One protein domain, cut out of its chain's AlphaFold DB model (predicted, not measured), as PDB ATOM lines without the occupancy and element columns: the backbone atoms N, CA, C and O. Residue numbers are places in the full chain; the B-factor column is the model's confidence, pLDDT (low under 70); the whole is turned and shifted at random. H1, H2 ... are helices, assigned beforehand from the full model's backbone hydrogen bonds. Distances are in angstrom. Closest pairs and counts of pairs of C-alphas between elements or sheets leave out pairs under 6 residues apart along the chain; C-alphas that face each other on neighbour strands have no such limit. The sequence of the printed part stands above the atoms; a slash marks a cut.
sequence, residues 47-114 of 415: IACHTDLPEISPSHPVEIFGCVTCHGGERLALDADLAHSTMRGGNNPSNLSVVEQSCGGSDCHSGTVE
ATOM      1  N   ILE A  47     185.274 171.912 186.192       91.81
ATOM      2  CA  ILE A  47     185.246 170.546 185.649       91.81
ATOM      3  C   ILE A  47     184.444 170.409 184.346       91.81
ATOM      4  O   ILE A  47     184.564 169.393 183.678       91.81
ATOM      5  N   ALA A  48     183.686 171.432 183.927       91.44
ATOM      6  CA  ALA A  48     183.029 171.444 182.616       91.44
ATOM      7  C   ALA A  48     184.040 171.447 181.454       91.44
ATOM      8  O   ALA A  48     183.740 170.931 180.377       91.44
ATOM      9  N   CYS A  49     185.223 172.030 181.674       89.88
ATOM     10  CA  CYS A  49     186.339 172.032 180.724       89.88
ATOM     11  C   CYS A  49     187.461 171.063 181.134       89.88
ATOM     12  O   CYS A  49     188.187 170.582 180.269       89.88
ATOM     13  N   HIS A  50     187.590 170.769 182.431       89.50
ATOM     14  CA  HIS A  50     188.639 169.927 183.014       89.50
ATOM     15  C   HIS A  50     188.078 168.586 183.524       89.50
ATOM     16  O   HIS A  50     188.129 168.285 184.715       89.50
ATOM     17  N   THR A  51     187.496 167.790 182.623       84.06
ATOM     18  CA  THR A  51     186.699 166.595 182.966       84.06
ATOM     19  C   THR A  51     187.504 165.401 183.475       84.06
ATOM     20  O   THR A  51     186.954 164.566 184.186       84.06
ATOM     21  N   ASP A  52     188.786 165.314 183.114       81.88
ATOM     22  CA  ASP A  52     189.620 164.121 183.314       81.88
ATOM     23  C   ASP A  52     190.854 164.403 184.186       81.88
ATOM     24  O   ASP A  52     191.881 163.732 184.065       81.88
ATOM     25  N   LEU A  53     190.767 165.407 185.068       83.81
ATOM     26  CA  LEU A  53     191.844 165.682 186.015       83.81
ATOM     27  C   LEU A  53     191.970 164.534 187.026       83.81
ATOM     28  O   LEU A  53     190.961 164.123 187.613       83.81
ATOM     29  N   PRO A  54     193.190 164.028 187.273       86.56
ATOM     30  CA  PRO A  54     193.407 163.075 188.348       86.56
ATOM     31  C   PRO A  54     193.102 163.714 189.711       86.56
ATOM     32  O   PRO A  54     193.168 164.932 189.883       86.56
ATOM     33  N   GLU A  55     192.764 162.884 190.696       89.12
ATOM     34  CA  GLU A  55     192.666 163.342 192.084       89.12
ATOM     35  C   GLU A  55     194.041 163.810 192.577       89.12
ATOM     36  O   GLU A  55     195.030 163.103 192.375       89.12
ATOM     37  N   ILE A  56     194.078 164.971 193.245       92.00
ATOM     38  CA  ILE A  56     195.307 165.588 193.768       92.00
ATOM     39  C   ILE A  56     196.009 164.628 194.716       92.00
ATOM     40  O   ILE A  56     197.151 164.241 194.497       92.00
ATOM     41  N   SER A  57     195.321 164.258 195.788       92.56
ATOM     42  CA  SER A  57     195.739 163.222 196.719       92.56
ATOM     43  C   SER A  57     194.556 162.860 197.618       92.56
ATOM     44  O   SER A  57     193.612 163.651 197.718       92.56
ATOM     45  N   PRO A  58     194.631 161.746 198.369       91.56
ATOM     46  CA  PRO A  58     193.610 161.401 199.359       91.56
ATOM     47  C   PRO A  58     193.377 162.491 200.421       91.56
ATOM     48  O   PRO A  58     192.310 162.550 201.029       91.56
ATOM     49  N   SER A  59     194.369 163.362 200.643       91.69
ATOM     50  CA  SER A  59     194.284 164.499 201.569       91.69
ATOM     51  C   SER A  59     193.704 165.763 200.931       91.69
ATOM     52  O   SER A  59     193.321 166.676 201.655       91.69
ATOM     53  N   HIS A  60     193.614 165.819 199.599       94.81
ATOM     54  CA  HIS A  60     193.102 166.962 198.836       94.81
ATOM     55  C   HIS A  60     192.033 166.553 197.801       94.81
ATOM     56  O   HIS A  60     192.158 166.884 196.620       94.81
ATOM     57  N   PRO A  61     190.969 165.833 198.197       93.94
ATOM     58  CA  PRO A  61     189.935 165.424 197.257       93.94
ATOM     59  C   PRO A  61     189.122 166.634 196.766       93.94
ATOM     60  O   PRO A  61     188.679 167.490 197.545       93.94
ATOM     61  N   VAL A  62     188.911 166.705 195.450       92.81
ATOM     62  CA  VAL A  62     188.305 167.869 194.778       92.81
ATOM     63  C   VAL A  62     186.864 168.118 195.227       92.81
ATOM     64  O   VAL A  62     186.416 169.259 195.276       92.81
ATOM     65  N   GLU A  63     186.131 167.084 195.641       93.75
ATOM     66  CA  GLU A  63     184.774 167.249 196.156       93.75
ATOM     67  C   GLU A  63     184.723 167.833 197.578       93.75
ATOM     68  O   GLU A  63     183.650 168.231 198.037       93.75
ATOM     69  N   ILE A  64     185.854 167.894 198.292       95.56
ATOM     70  CA  ILE A  64     185.968 168.648 199.547       95.56
ATOM     71  C   ILE A  64     186.346 170.090 199.251       95.56
ATOM     72  O   ILE A  64     185.618 170.992 199.665       95.56
ATOM     73  N   PHE A  65     187.460 170.294 198.551       94.69
ATOM     74  CA  PHE A  65     188.109 171.602 198.460       94.69
ATOM     75  C   PHE A  65     187.643 172.446 197.273       94.69
ATOM     76  O   PHE A  65     187.600 173.671 197.383       94.69
ATOM     77  N   GLY A  66     187.258 171.818 196.165       94.44
ATOM     78  CA  GLY A  66     187.001 172.509 194.903       94.44
ATOM     79  C   GLY A  66     188.276 172.901 194.174       94.44
ATOM     80  O   GLY A  66     189.388 172.644 194.633       94.44
ATOM     81  N   CYS A  67     188.106 173.535 193.019       94.31
ATOM     82  CA  CYS A  67     189.203 174.051 192.210       94.31
ATOM     83  C   CYS A  67     189.591 175.464 192.662       94.31
ATOM     84  O   CYS A  67     190.776 175.789 192.757       94.31
ATOM     85  N   VAL A  68     188.595 176.301 192.971       95.75
ATOM     86  CA  VAL A  68     188.794 177.744 193.201       95.75
ATOM     87  C   VAL A  68     189.477 178.043 194.533       95.75
ATOM     88  O   VAL A  68     190.207 179.029 194.632       95.75
ATOM     89  N   THR A  69     189.327 177.177 195.537       95.12
ATOM     90  CA  THR A  69     190.045 177.305 196.816       95.12
ATOM     91  C   THR A  69     191.558 177.381 196.602       95.12
ATOM     92  O   THR A  69     192.203 178.263 197.166       95.12
ATOM     93  N   CYS A  70     192.098 176.532 195.722       94.69
ATOM     94  CA  CYS A  70     193.527 176.474 195.427       94.69
ATOM     95  C   CYS A  70     193.912 177.417 194.281       94.69
ATOM     96  O   CYS A  70     194.846 178.207 194.403       94.69
ATOM     97  N   HIS A  71     193.188 177.356 193.162       95.25
ATOM     98  CA  HIS A  71     193.573 178.046 191.933       95.25
ATOM     99  C   HIS A  71     193.024 179.469 191.814       95.25
ATOM    100  O   HIS A  71     193.518 180.220 190.981       95.25
ATOM    101  N   GLY A  72     192.024 179.872 192.599       95.50
ATOM    102  CA  GLY A  72     191.244 181.079 192.309       95.50
ATOM    103  C   GLY A  72     190.401 180.922 191.036       95.50
ATOM    104  O   GLY A  72     189.980 179.818 190.697       95.50
ATOM    105  N   GLY A  73     190.157 182.023 190.326       95.56
ATOM    106  CA  GLY A  73     189.334 182.031 189.116       95.56
ATOM    107  C   GLY A  73     187.840 182.282 189.360       95.56
ATOM    108  O   GLY A  73     187.335 182.269 190.484       95.56
ATOM    109  N   GLU A  74     187.114 182.515 188.267       97.00
ATOM    110  CA  GLU A  74     185.689 182.854 188.291       97.00
ATOM    111  C   GLU A  74     184.825 181.590 188.219       97.00
ATOM    112  O   GLU A  74     184.503 181.095 187.138       97.00
ATOM    113  N   ARG A  75     184.405 181.080 189.385       95.44
ATOM    114  CA  ARG A  75     183.780 179.750 189.544       95.44
ATOM    115  C   ARG A  75     182.586 179.439 188.635       95.44
ATOM    116  O   ARG A  75     182.352 178.276 188.326       95.44
ATOM    117  N   LEU A  76     181.821 180.451 188.219       95.81
ATOM    118  CA  LEU A  76     180.618 180.282 187.387       95.81
ATOM    119  C   LEU A  76     180.852 180.575 185.896       95.81
ATOM    120  O   LEU A  76     179.912 180.494 185.100       95.81
ATOM    121  N   ALA A  77     182.064 180.959 185.500       94.81
ATOM    122  CA  ALA A  77     182.371 181.278 184.115       94.81
ATOM    123  C   ALA A  77     182.675 180.006 183.305       94.81
ATOM    124  O   ALA A  77     183.449 179.153 183.722       94.81
ATOM    125  N   LEU A  78     182.072 179.903 182.117       92.12
ATOM    126  CA  LEU A  78     182.353 178.852 181.122       92.12
ATOM    127  C   LEU A  78     183.200 179.365 179.946       92.12
ATOM    128  O   LEU A  78     183.592 178.597 179.072       92.12
ATOM    129  N   ASP A  79     183.433 180.676 179.897       92.81
ATOM    130  CA  ASP A  79     184.382 181.296 178.982       92.81
ATOM    131  C   ASP A  79     185.774 181.238 179.618       92.81
ATOM    132  O   ASP A  79     185.931 181.664 180.760       92.81
ATOM    133  N   ALA A  80     186.757 180.686 178.904       92.00
ATOM    134  CA  ALA A  80     188.071 180.377 179.468       92.00
ATOM    135  C   ALA A  80     188.817 181.629 179.956       92.00
ATOM    136  O   ALA A  80     189.391 181.612 181.042       92.00
ATOM    137  N   ASP A  81     188.765 182.726 179.194       95.00
ATOM    138  CA  ASP A  81     189.444 183.968 179.569       95.00
ATOM    139  C   ASP A  81     188.839 184.547 180.853       95.00
ATOM    140  O   ASP A  81     189.566 184.977 181.750       95.00
ATOM    141  N   LEU A  82     187.507 184.516 180.981       96.12
ATOM    142  CA  LEU A  82     186.834 184.957 182.202       96.12
ATOM    143  C   LEU A  82     187.104 184.009 183.379       96.12
ATOM    144  O   LEU A  82     187.449 184.483 184.459       96.12
ATOM    145  N   ALA A  83     186.987 182.695 183.172       95.38
ATOM    146  CA  ALA A  83     187.217 181.680 184.200       95.38
ATOM    147  C   ALA A  83     188.622 181.786 184.805       95.38
ATOM    148  O   ALA A  83     188.774 181.682 186.021       95.38
ATOM    149  N   HIS A  84     189.631 182.070 183.981       96.12
ATOM    150  CA  HIS A  84     191.027 182.154 184.411       96.12
ATOM    151  C   HIS A  84     191.484 183.565 184.820       96.12
ATOM    152  O   HIS A  84     192.617 183.736 185.268       96.12
ATOM    153  N   SER A  85     190.626 184.586 184.699       95.81
ATOM    154  CA  SER A  85     191.012 185.998 184.880       95.81
ATOM    155  C   SER A  85     191.542 186.354 186.277       95.81
ATOM    156  O   SER A  85     192.259 187.345 186.428       95.81
ATOM    157  N   THR A  86     191.217 185.547 187.288       95.25
ATOM    158  CA  THR A  86     191.614 185.733 188.693       95.25
ATOM    159  C   THR A  86     192.353 184.516 189.263       95.25
ATOM    160  O   THR A  86     192.363 184.300 190.477       95.25
ATOM    161  N   MET A  87     192.984 183.708 188.398       95.62
ATOM    162  CA  MET A  87     193.782 182.563 188.839       95.62
ATOM    163  C   MET A  87     195.064 182.975 189.573       95.62
ATOM    164  O   MET A  87     195.767 183.910 189.188       95.62
ATOM    165  N   ARG A  88     195.397 182.220 190.619       95.06
ATOM    166  CA  ARG A  88     196.598 182.360 191.446       95.06
ATOM    167  C   ARG A  88     197.698 181.461 190.894       95.06
ATOM    168  O   ARG A  88     197.497 180.262 190.742       95.06
ATOM    169  N   GLY A  89     198.862 182.035 190.591       90.50
ATOM    170  CA  GLY A  89     200.027 181.262 190.131       90.50
ATOM    171  C   GLY A  89     199.850 180.588 188.764       90.50
ATOM    172  O   GLY A  89     200.643 179.720 188.401       90.50
ATOM    173  N   GLY A  90     198.815 180.966 188.004       90.38
ATOM    174  CA  GLY A  90     198.473 180.336 186.731       90.38
ATOM    175  C   GLY A  90     198.285 178.828 186.894       90.38
ATOM    176  O   GLY A  90     197.434 178.375 187.655       90.38
ATOM    177  N   ASN A  91     199.116 178.049 186.203       88.12
ATOM    178  CA  ASN A  91     199.051 176.589 186.239       88.12
ATOM    179  C   ASN A  91     199.654 175.976 187.518       88.12
ATOM    180  O   ASN A  91     199.459 174.787 187.750       88.12
ATOM    181  N   ASN A  92     200.376 176.746 188.345       92.69
ATOM    182  CA  ASN A  92     200.985 176.259 189.586       92.69
ATOM    183  C   ASN A  92     200.518 177.080 190.806       92.69
ATOM    184  O   ASN A  92     201.184 178.049 191.186       92.69
ATOM    185  N   PRO A  93     199.424 176.679 191.480       94.88
ATOM    186  CA  PRO A  93     198.948 177.367 192.679       94.88
ATOM    187  C   PRO A  93     199.898 177.200 193.877       94.88
ATOM    188  O   PRO A  93     199.797 177.964 194.832       94.88
ATOM    189  N   SER A  94     200.839 176.248 193.830       95.38
ATOM    190  CA  SER A  94     201.820 176.006 194.899       95.38
ATOM    191  C   SER A  94     203.090 176.860 194.793       95.38
ATOM    192  O   SER A  94     203.992 176.733 195.623       95.38
ATOM    193  N   ASN A  95     203.186 177.725 193.776       95.50
ATOM    194  CA  ASN A  95     204.302 178.653 193.643       95.50
ATOM    195  C   ASN A  95     204.379 179.576 194.872       95.50
ATOM    196  O   ASN A  95     203.373 180.152 195.289       95.50
ATOM    197  N   LEU A  96     205.587 179.767 195.410       96.44
ATOM    198  CA  LEU A  96     205.811 180.508 196.658       96.44
ATOM    199  C   LEU A  96     205.291 181.956 196.635       96.44
ATOM    200  O   LEU A  96     204.941 182.493 197.679       96.44
ATOM    201  N   SER A  97     205.170 182.582 195.460       94.88
ATOM    202  CA  SER A  97     204.614 183.940 195.335       94.88
ATOM    203  C   SER A  97     203.115 184.037 195.648       94.88
ATOM    204  O   SER A  97     202.635 185.126 195.966       94.88
ATOM    205  N   VAL A  98     202.379 182.923 195.573       96.25
ATOM    206  CA  VAL A  98     200.925 182.860 195.812       96.25
ATOM    207  C   VAL A  98     200.515 181.795 196.832       96.25
ATOM    208  O   VAL A  98     199.332 181.658 197.137       96.25
ATOM    209  N   VAL A  99     201.477 181.041 197.374       96.69
ATOM    210  CA  VAL A  99     201.227 179.843 198.191       96.69
ATOM    211  C   VAL A  99     200.366 180.132 199.421       96.69
ATOM    212  O   VAL A  99     199.499 179.332 199.751       96.69
ATOM    213  N   GLU A 100     200.512 181.305 200.040       96.12
ATOM    214  CA  GLU A 100     199.677 181.709 201.178       96.12
ATOM    215  C   GLU A 100     198.199 181.842 200.789       96.12
ATOM    216  O   GLU A 100     197.317 181.473 201.555       96.12
ATOM    217  N   GLN A 101     197.898 182.337 199.584       95.88
ATOM    218  CA  GLN A 101     196.510 182.456 199.132       95.88
ATOM    219  C   GLN A 101     195.944 181.130 198.619       95.88
ATOM    220  O   GLN A 101     194.729 180.960 198.626       95.88
ATOM    221  N   SER A 102     196.796 180.231 198.131       96.19
ATOM    222  CA  SER A 102     196.382 178.996 197.460       96.19
ATOM    223  C   SER A 102     196.361 177.776 198.383       96.19
ATOM    224  O   SER A 102     195.426 176.985 198.346       96.19
ATOM    225  N   CYS A 103     197.406 177.609 199.191       96.38
ATOM    226  CA  CYS A 103     197.613 176.474 200.091       96.38
ATOM    227  C   CYS A 103     197.548 176.888 201.570       96.38
ATOM    228  O   CYS A 103     197.522 176.022 202.445       96.38
ATOM    229  N   GLY A 104     197.557 178.192 201.854       94.75
ATOM    230  CA  GLY A 104     197.534 178.743 203.204       94.75
ATOM    231  C   GLY A 104     196.142 178.872 203.813       94.75
ATOM    232  O   GLY A 104     195.132 178.444 203.253       94.75
ATOM    233  N   GLY A 105     196.110 179.449 205.011       91.75
ATOM    234  CA  GLY A 105     194.940 179.498 205.888       91.75
ATOM    235  C   GLY A 105     195.045 178.544 207.082       91.75
ATOM    236  O   GLY A 105     195.774 177.552 207.047       91.75
ATOM    237  N   SER A 106     194.299 178.852 208.148       84.31
ATOM    238  CA  SER A 106     194.368 178.136 209.433       84.31
ATOM    239  C   SER A 106     193.966 176.665 209.338       84.31
ATOM    240  O   SER A 106     194.508 175.834 210.056       84.31
ATOM    241  N   ASP A 107     193.040 176.345 208.433       86.44
ATOM    242  CA  ASP A 107     192.590 174.972 208.185       86.44
ATOM    243  C   ASP A 107     193.484 174.225 207.173       86.44
ATOM    244  O   ASP A 107     193.246 173.050 206.892       86.44
ATOM    245  N   CYS A 108     194.512 174.898 206.641       93.75
ATOM    246  CA  CYS A 108     195.410 174.408 205.598       93.75
ATOM    247  C   CYS A 108     196.881 174.453 206.075       93.75
ATOM    248  O   CYS A 108     197.189 173.986 207.172       93.75
ATOM    249  N   HIS A 109     197.800 174.969 205.250       96.44
ATOM    250  CA  HIS A 109     199.250 174.929 205.476       96.44
ATOM    251  C   HIS A 109     199.858 176.229 206.043       96.44
ATOM    252  O   HIS A 109     201.079 176.390 205.996       96.44
ATOM    253  N   SER A 110     199.029 177.108 206.621       94.94
ATOM    254  CA  SER A 110     199.463 178.270 207.429       94.94
ATOM    255  C   SER A 110     198.806 178.274 208.819       94.94
ATOM    256  O   SER A 110     198.476 179.327 209.365       94.94
ATOM    257  N   GLY A 111     198.529 177.083 209.357       92.62
ATOM    258  CA  GLY A 111     197.995 176.897 210.709       92.62
ATOM    259  C   GLY A 111     199.080 176.982 211.783       92.62
ATOM    260  O   GLY A 111     200.161 177.520 211.549       92.62
ATOM    261  N   THR A 112     198.791 176.469 212.980       91.12
ATOM    262  CA  THR A 112     199.735 176.557 214.107       91.12
ATOM    263  C   THR A 112     200.772 175.434 214.094       91.12
ATOM    264  O   THR A 112     200.577 174.388 213.463       91.12
ATOM    265  N   VAL A 113     201.871 175.651 214.822       90.38
ATOM    266  CA  VAL A 113     202.939 174.660 215.027       90.38
ATOM    267  C   VAL A 113     202.397 173.439 215.773       90.38
ATOM    268  O   VAL A 113     202.671 172.308 215.390       90.38
ATOM    269  N   GLU A 114     201.550 173.643 216.787       89.94
ATOM    270  CA  GLU A 114     200.973 172.555 217.591       89.94
ATOM    271  C   GLU A 114     200.072 171.627 216.771       89.94
ATOM    272  O   GLU A 114     199.972 170.436 217.063       89.94
TER     273      GLU A 114
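AT A GLANCE: This is residues 47 to 114 of the 415 residues of the protein "Cytochrome_C554 domain-containing protein" of Anaerolineaceae bacterium (UniProt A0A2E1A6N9). Little regular structure shows here: an elongated, winding chain in which short helices H2 and H4 touch near the middle, H3 lies toward one end and tail 103 to 114 reaches the other. H1 and residues 47 to 61 lie to one side, where 56 to 61 stick out. The printed part has 68 residues, 17 in helices H1 to H4, in that order, with no named strand: all helix, only just compact, close to loose, radius of gyration of the C-alphas 12.8 A, spans 43 by 25 by 17 A.

HOW THE PARTS SIT: Start at H3, residues 80 to 84, apart from H2, residues 68 to 71, and H4, residues 99 to 102. H2 and H4 touch; their closest C-alphas, Cys 70 and Ser 102, are 4.3 A apart. H1, residues 62 to 65, meets H2 only through their link. H3's O i to N i+4 pair is within hydrogen-bond range; the others are too short for one.

IN THESE COORDINATES: Find C-alpha 80 at (188.071, 180.377, 179.468); H3 runs 6.0 A. H1, 5.2 A, begins at (188.305, 167.869, 194.778). H2 and H4 each run 5.0 A.

THE WHOLE: The farthest C-alphas, Asp 79 and Glu 114, are 42.9 A apart. H3 to H4 is a long link. The printed part has no cut; no printed residue is under 70.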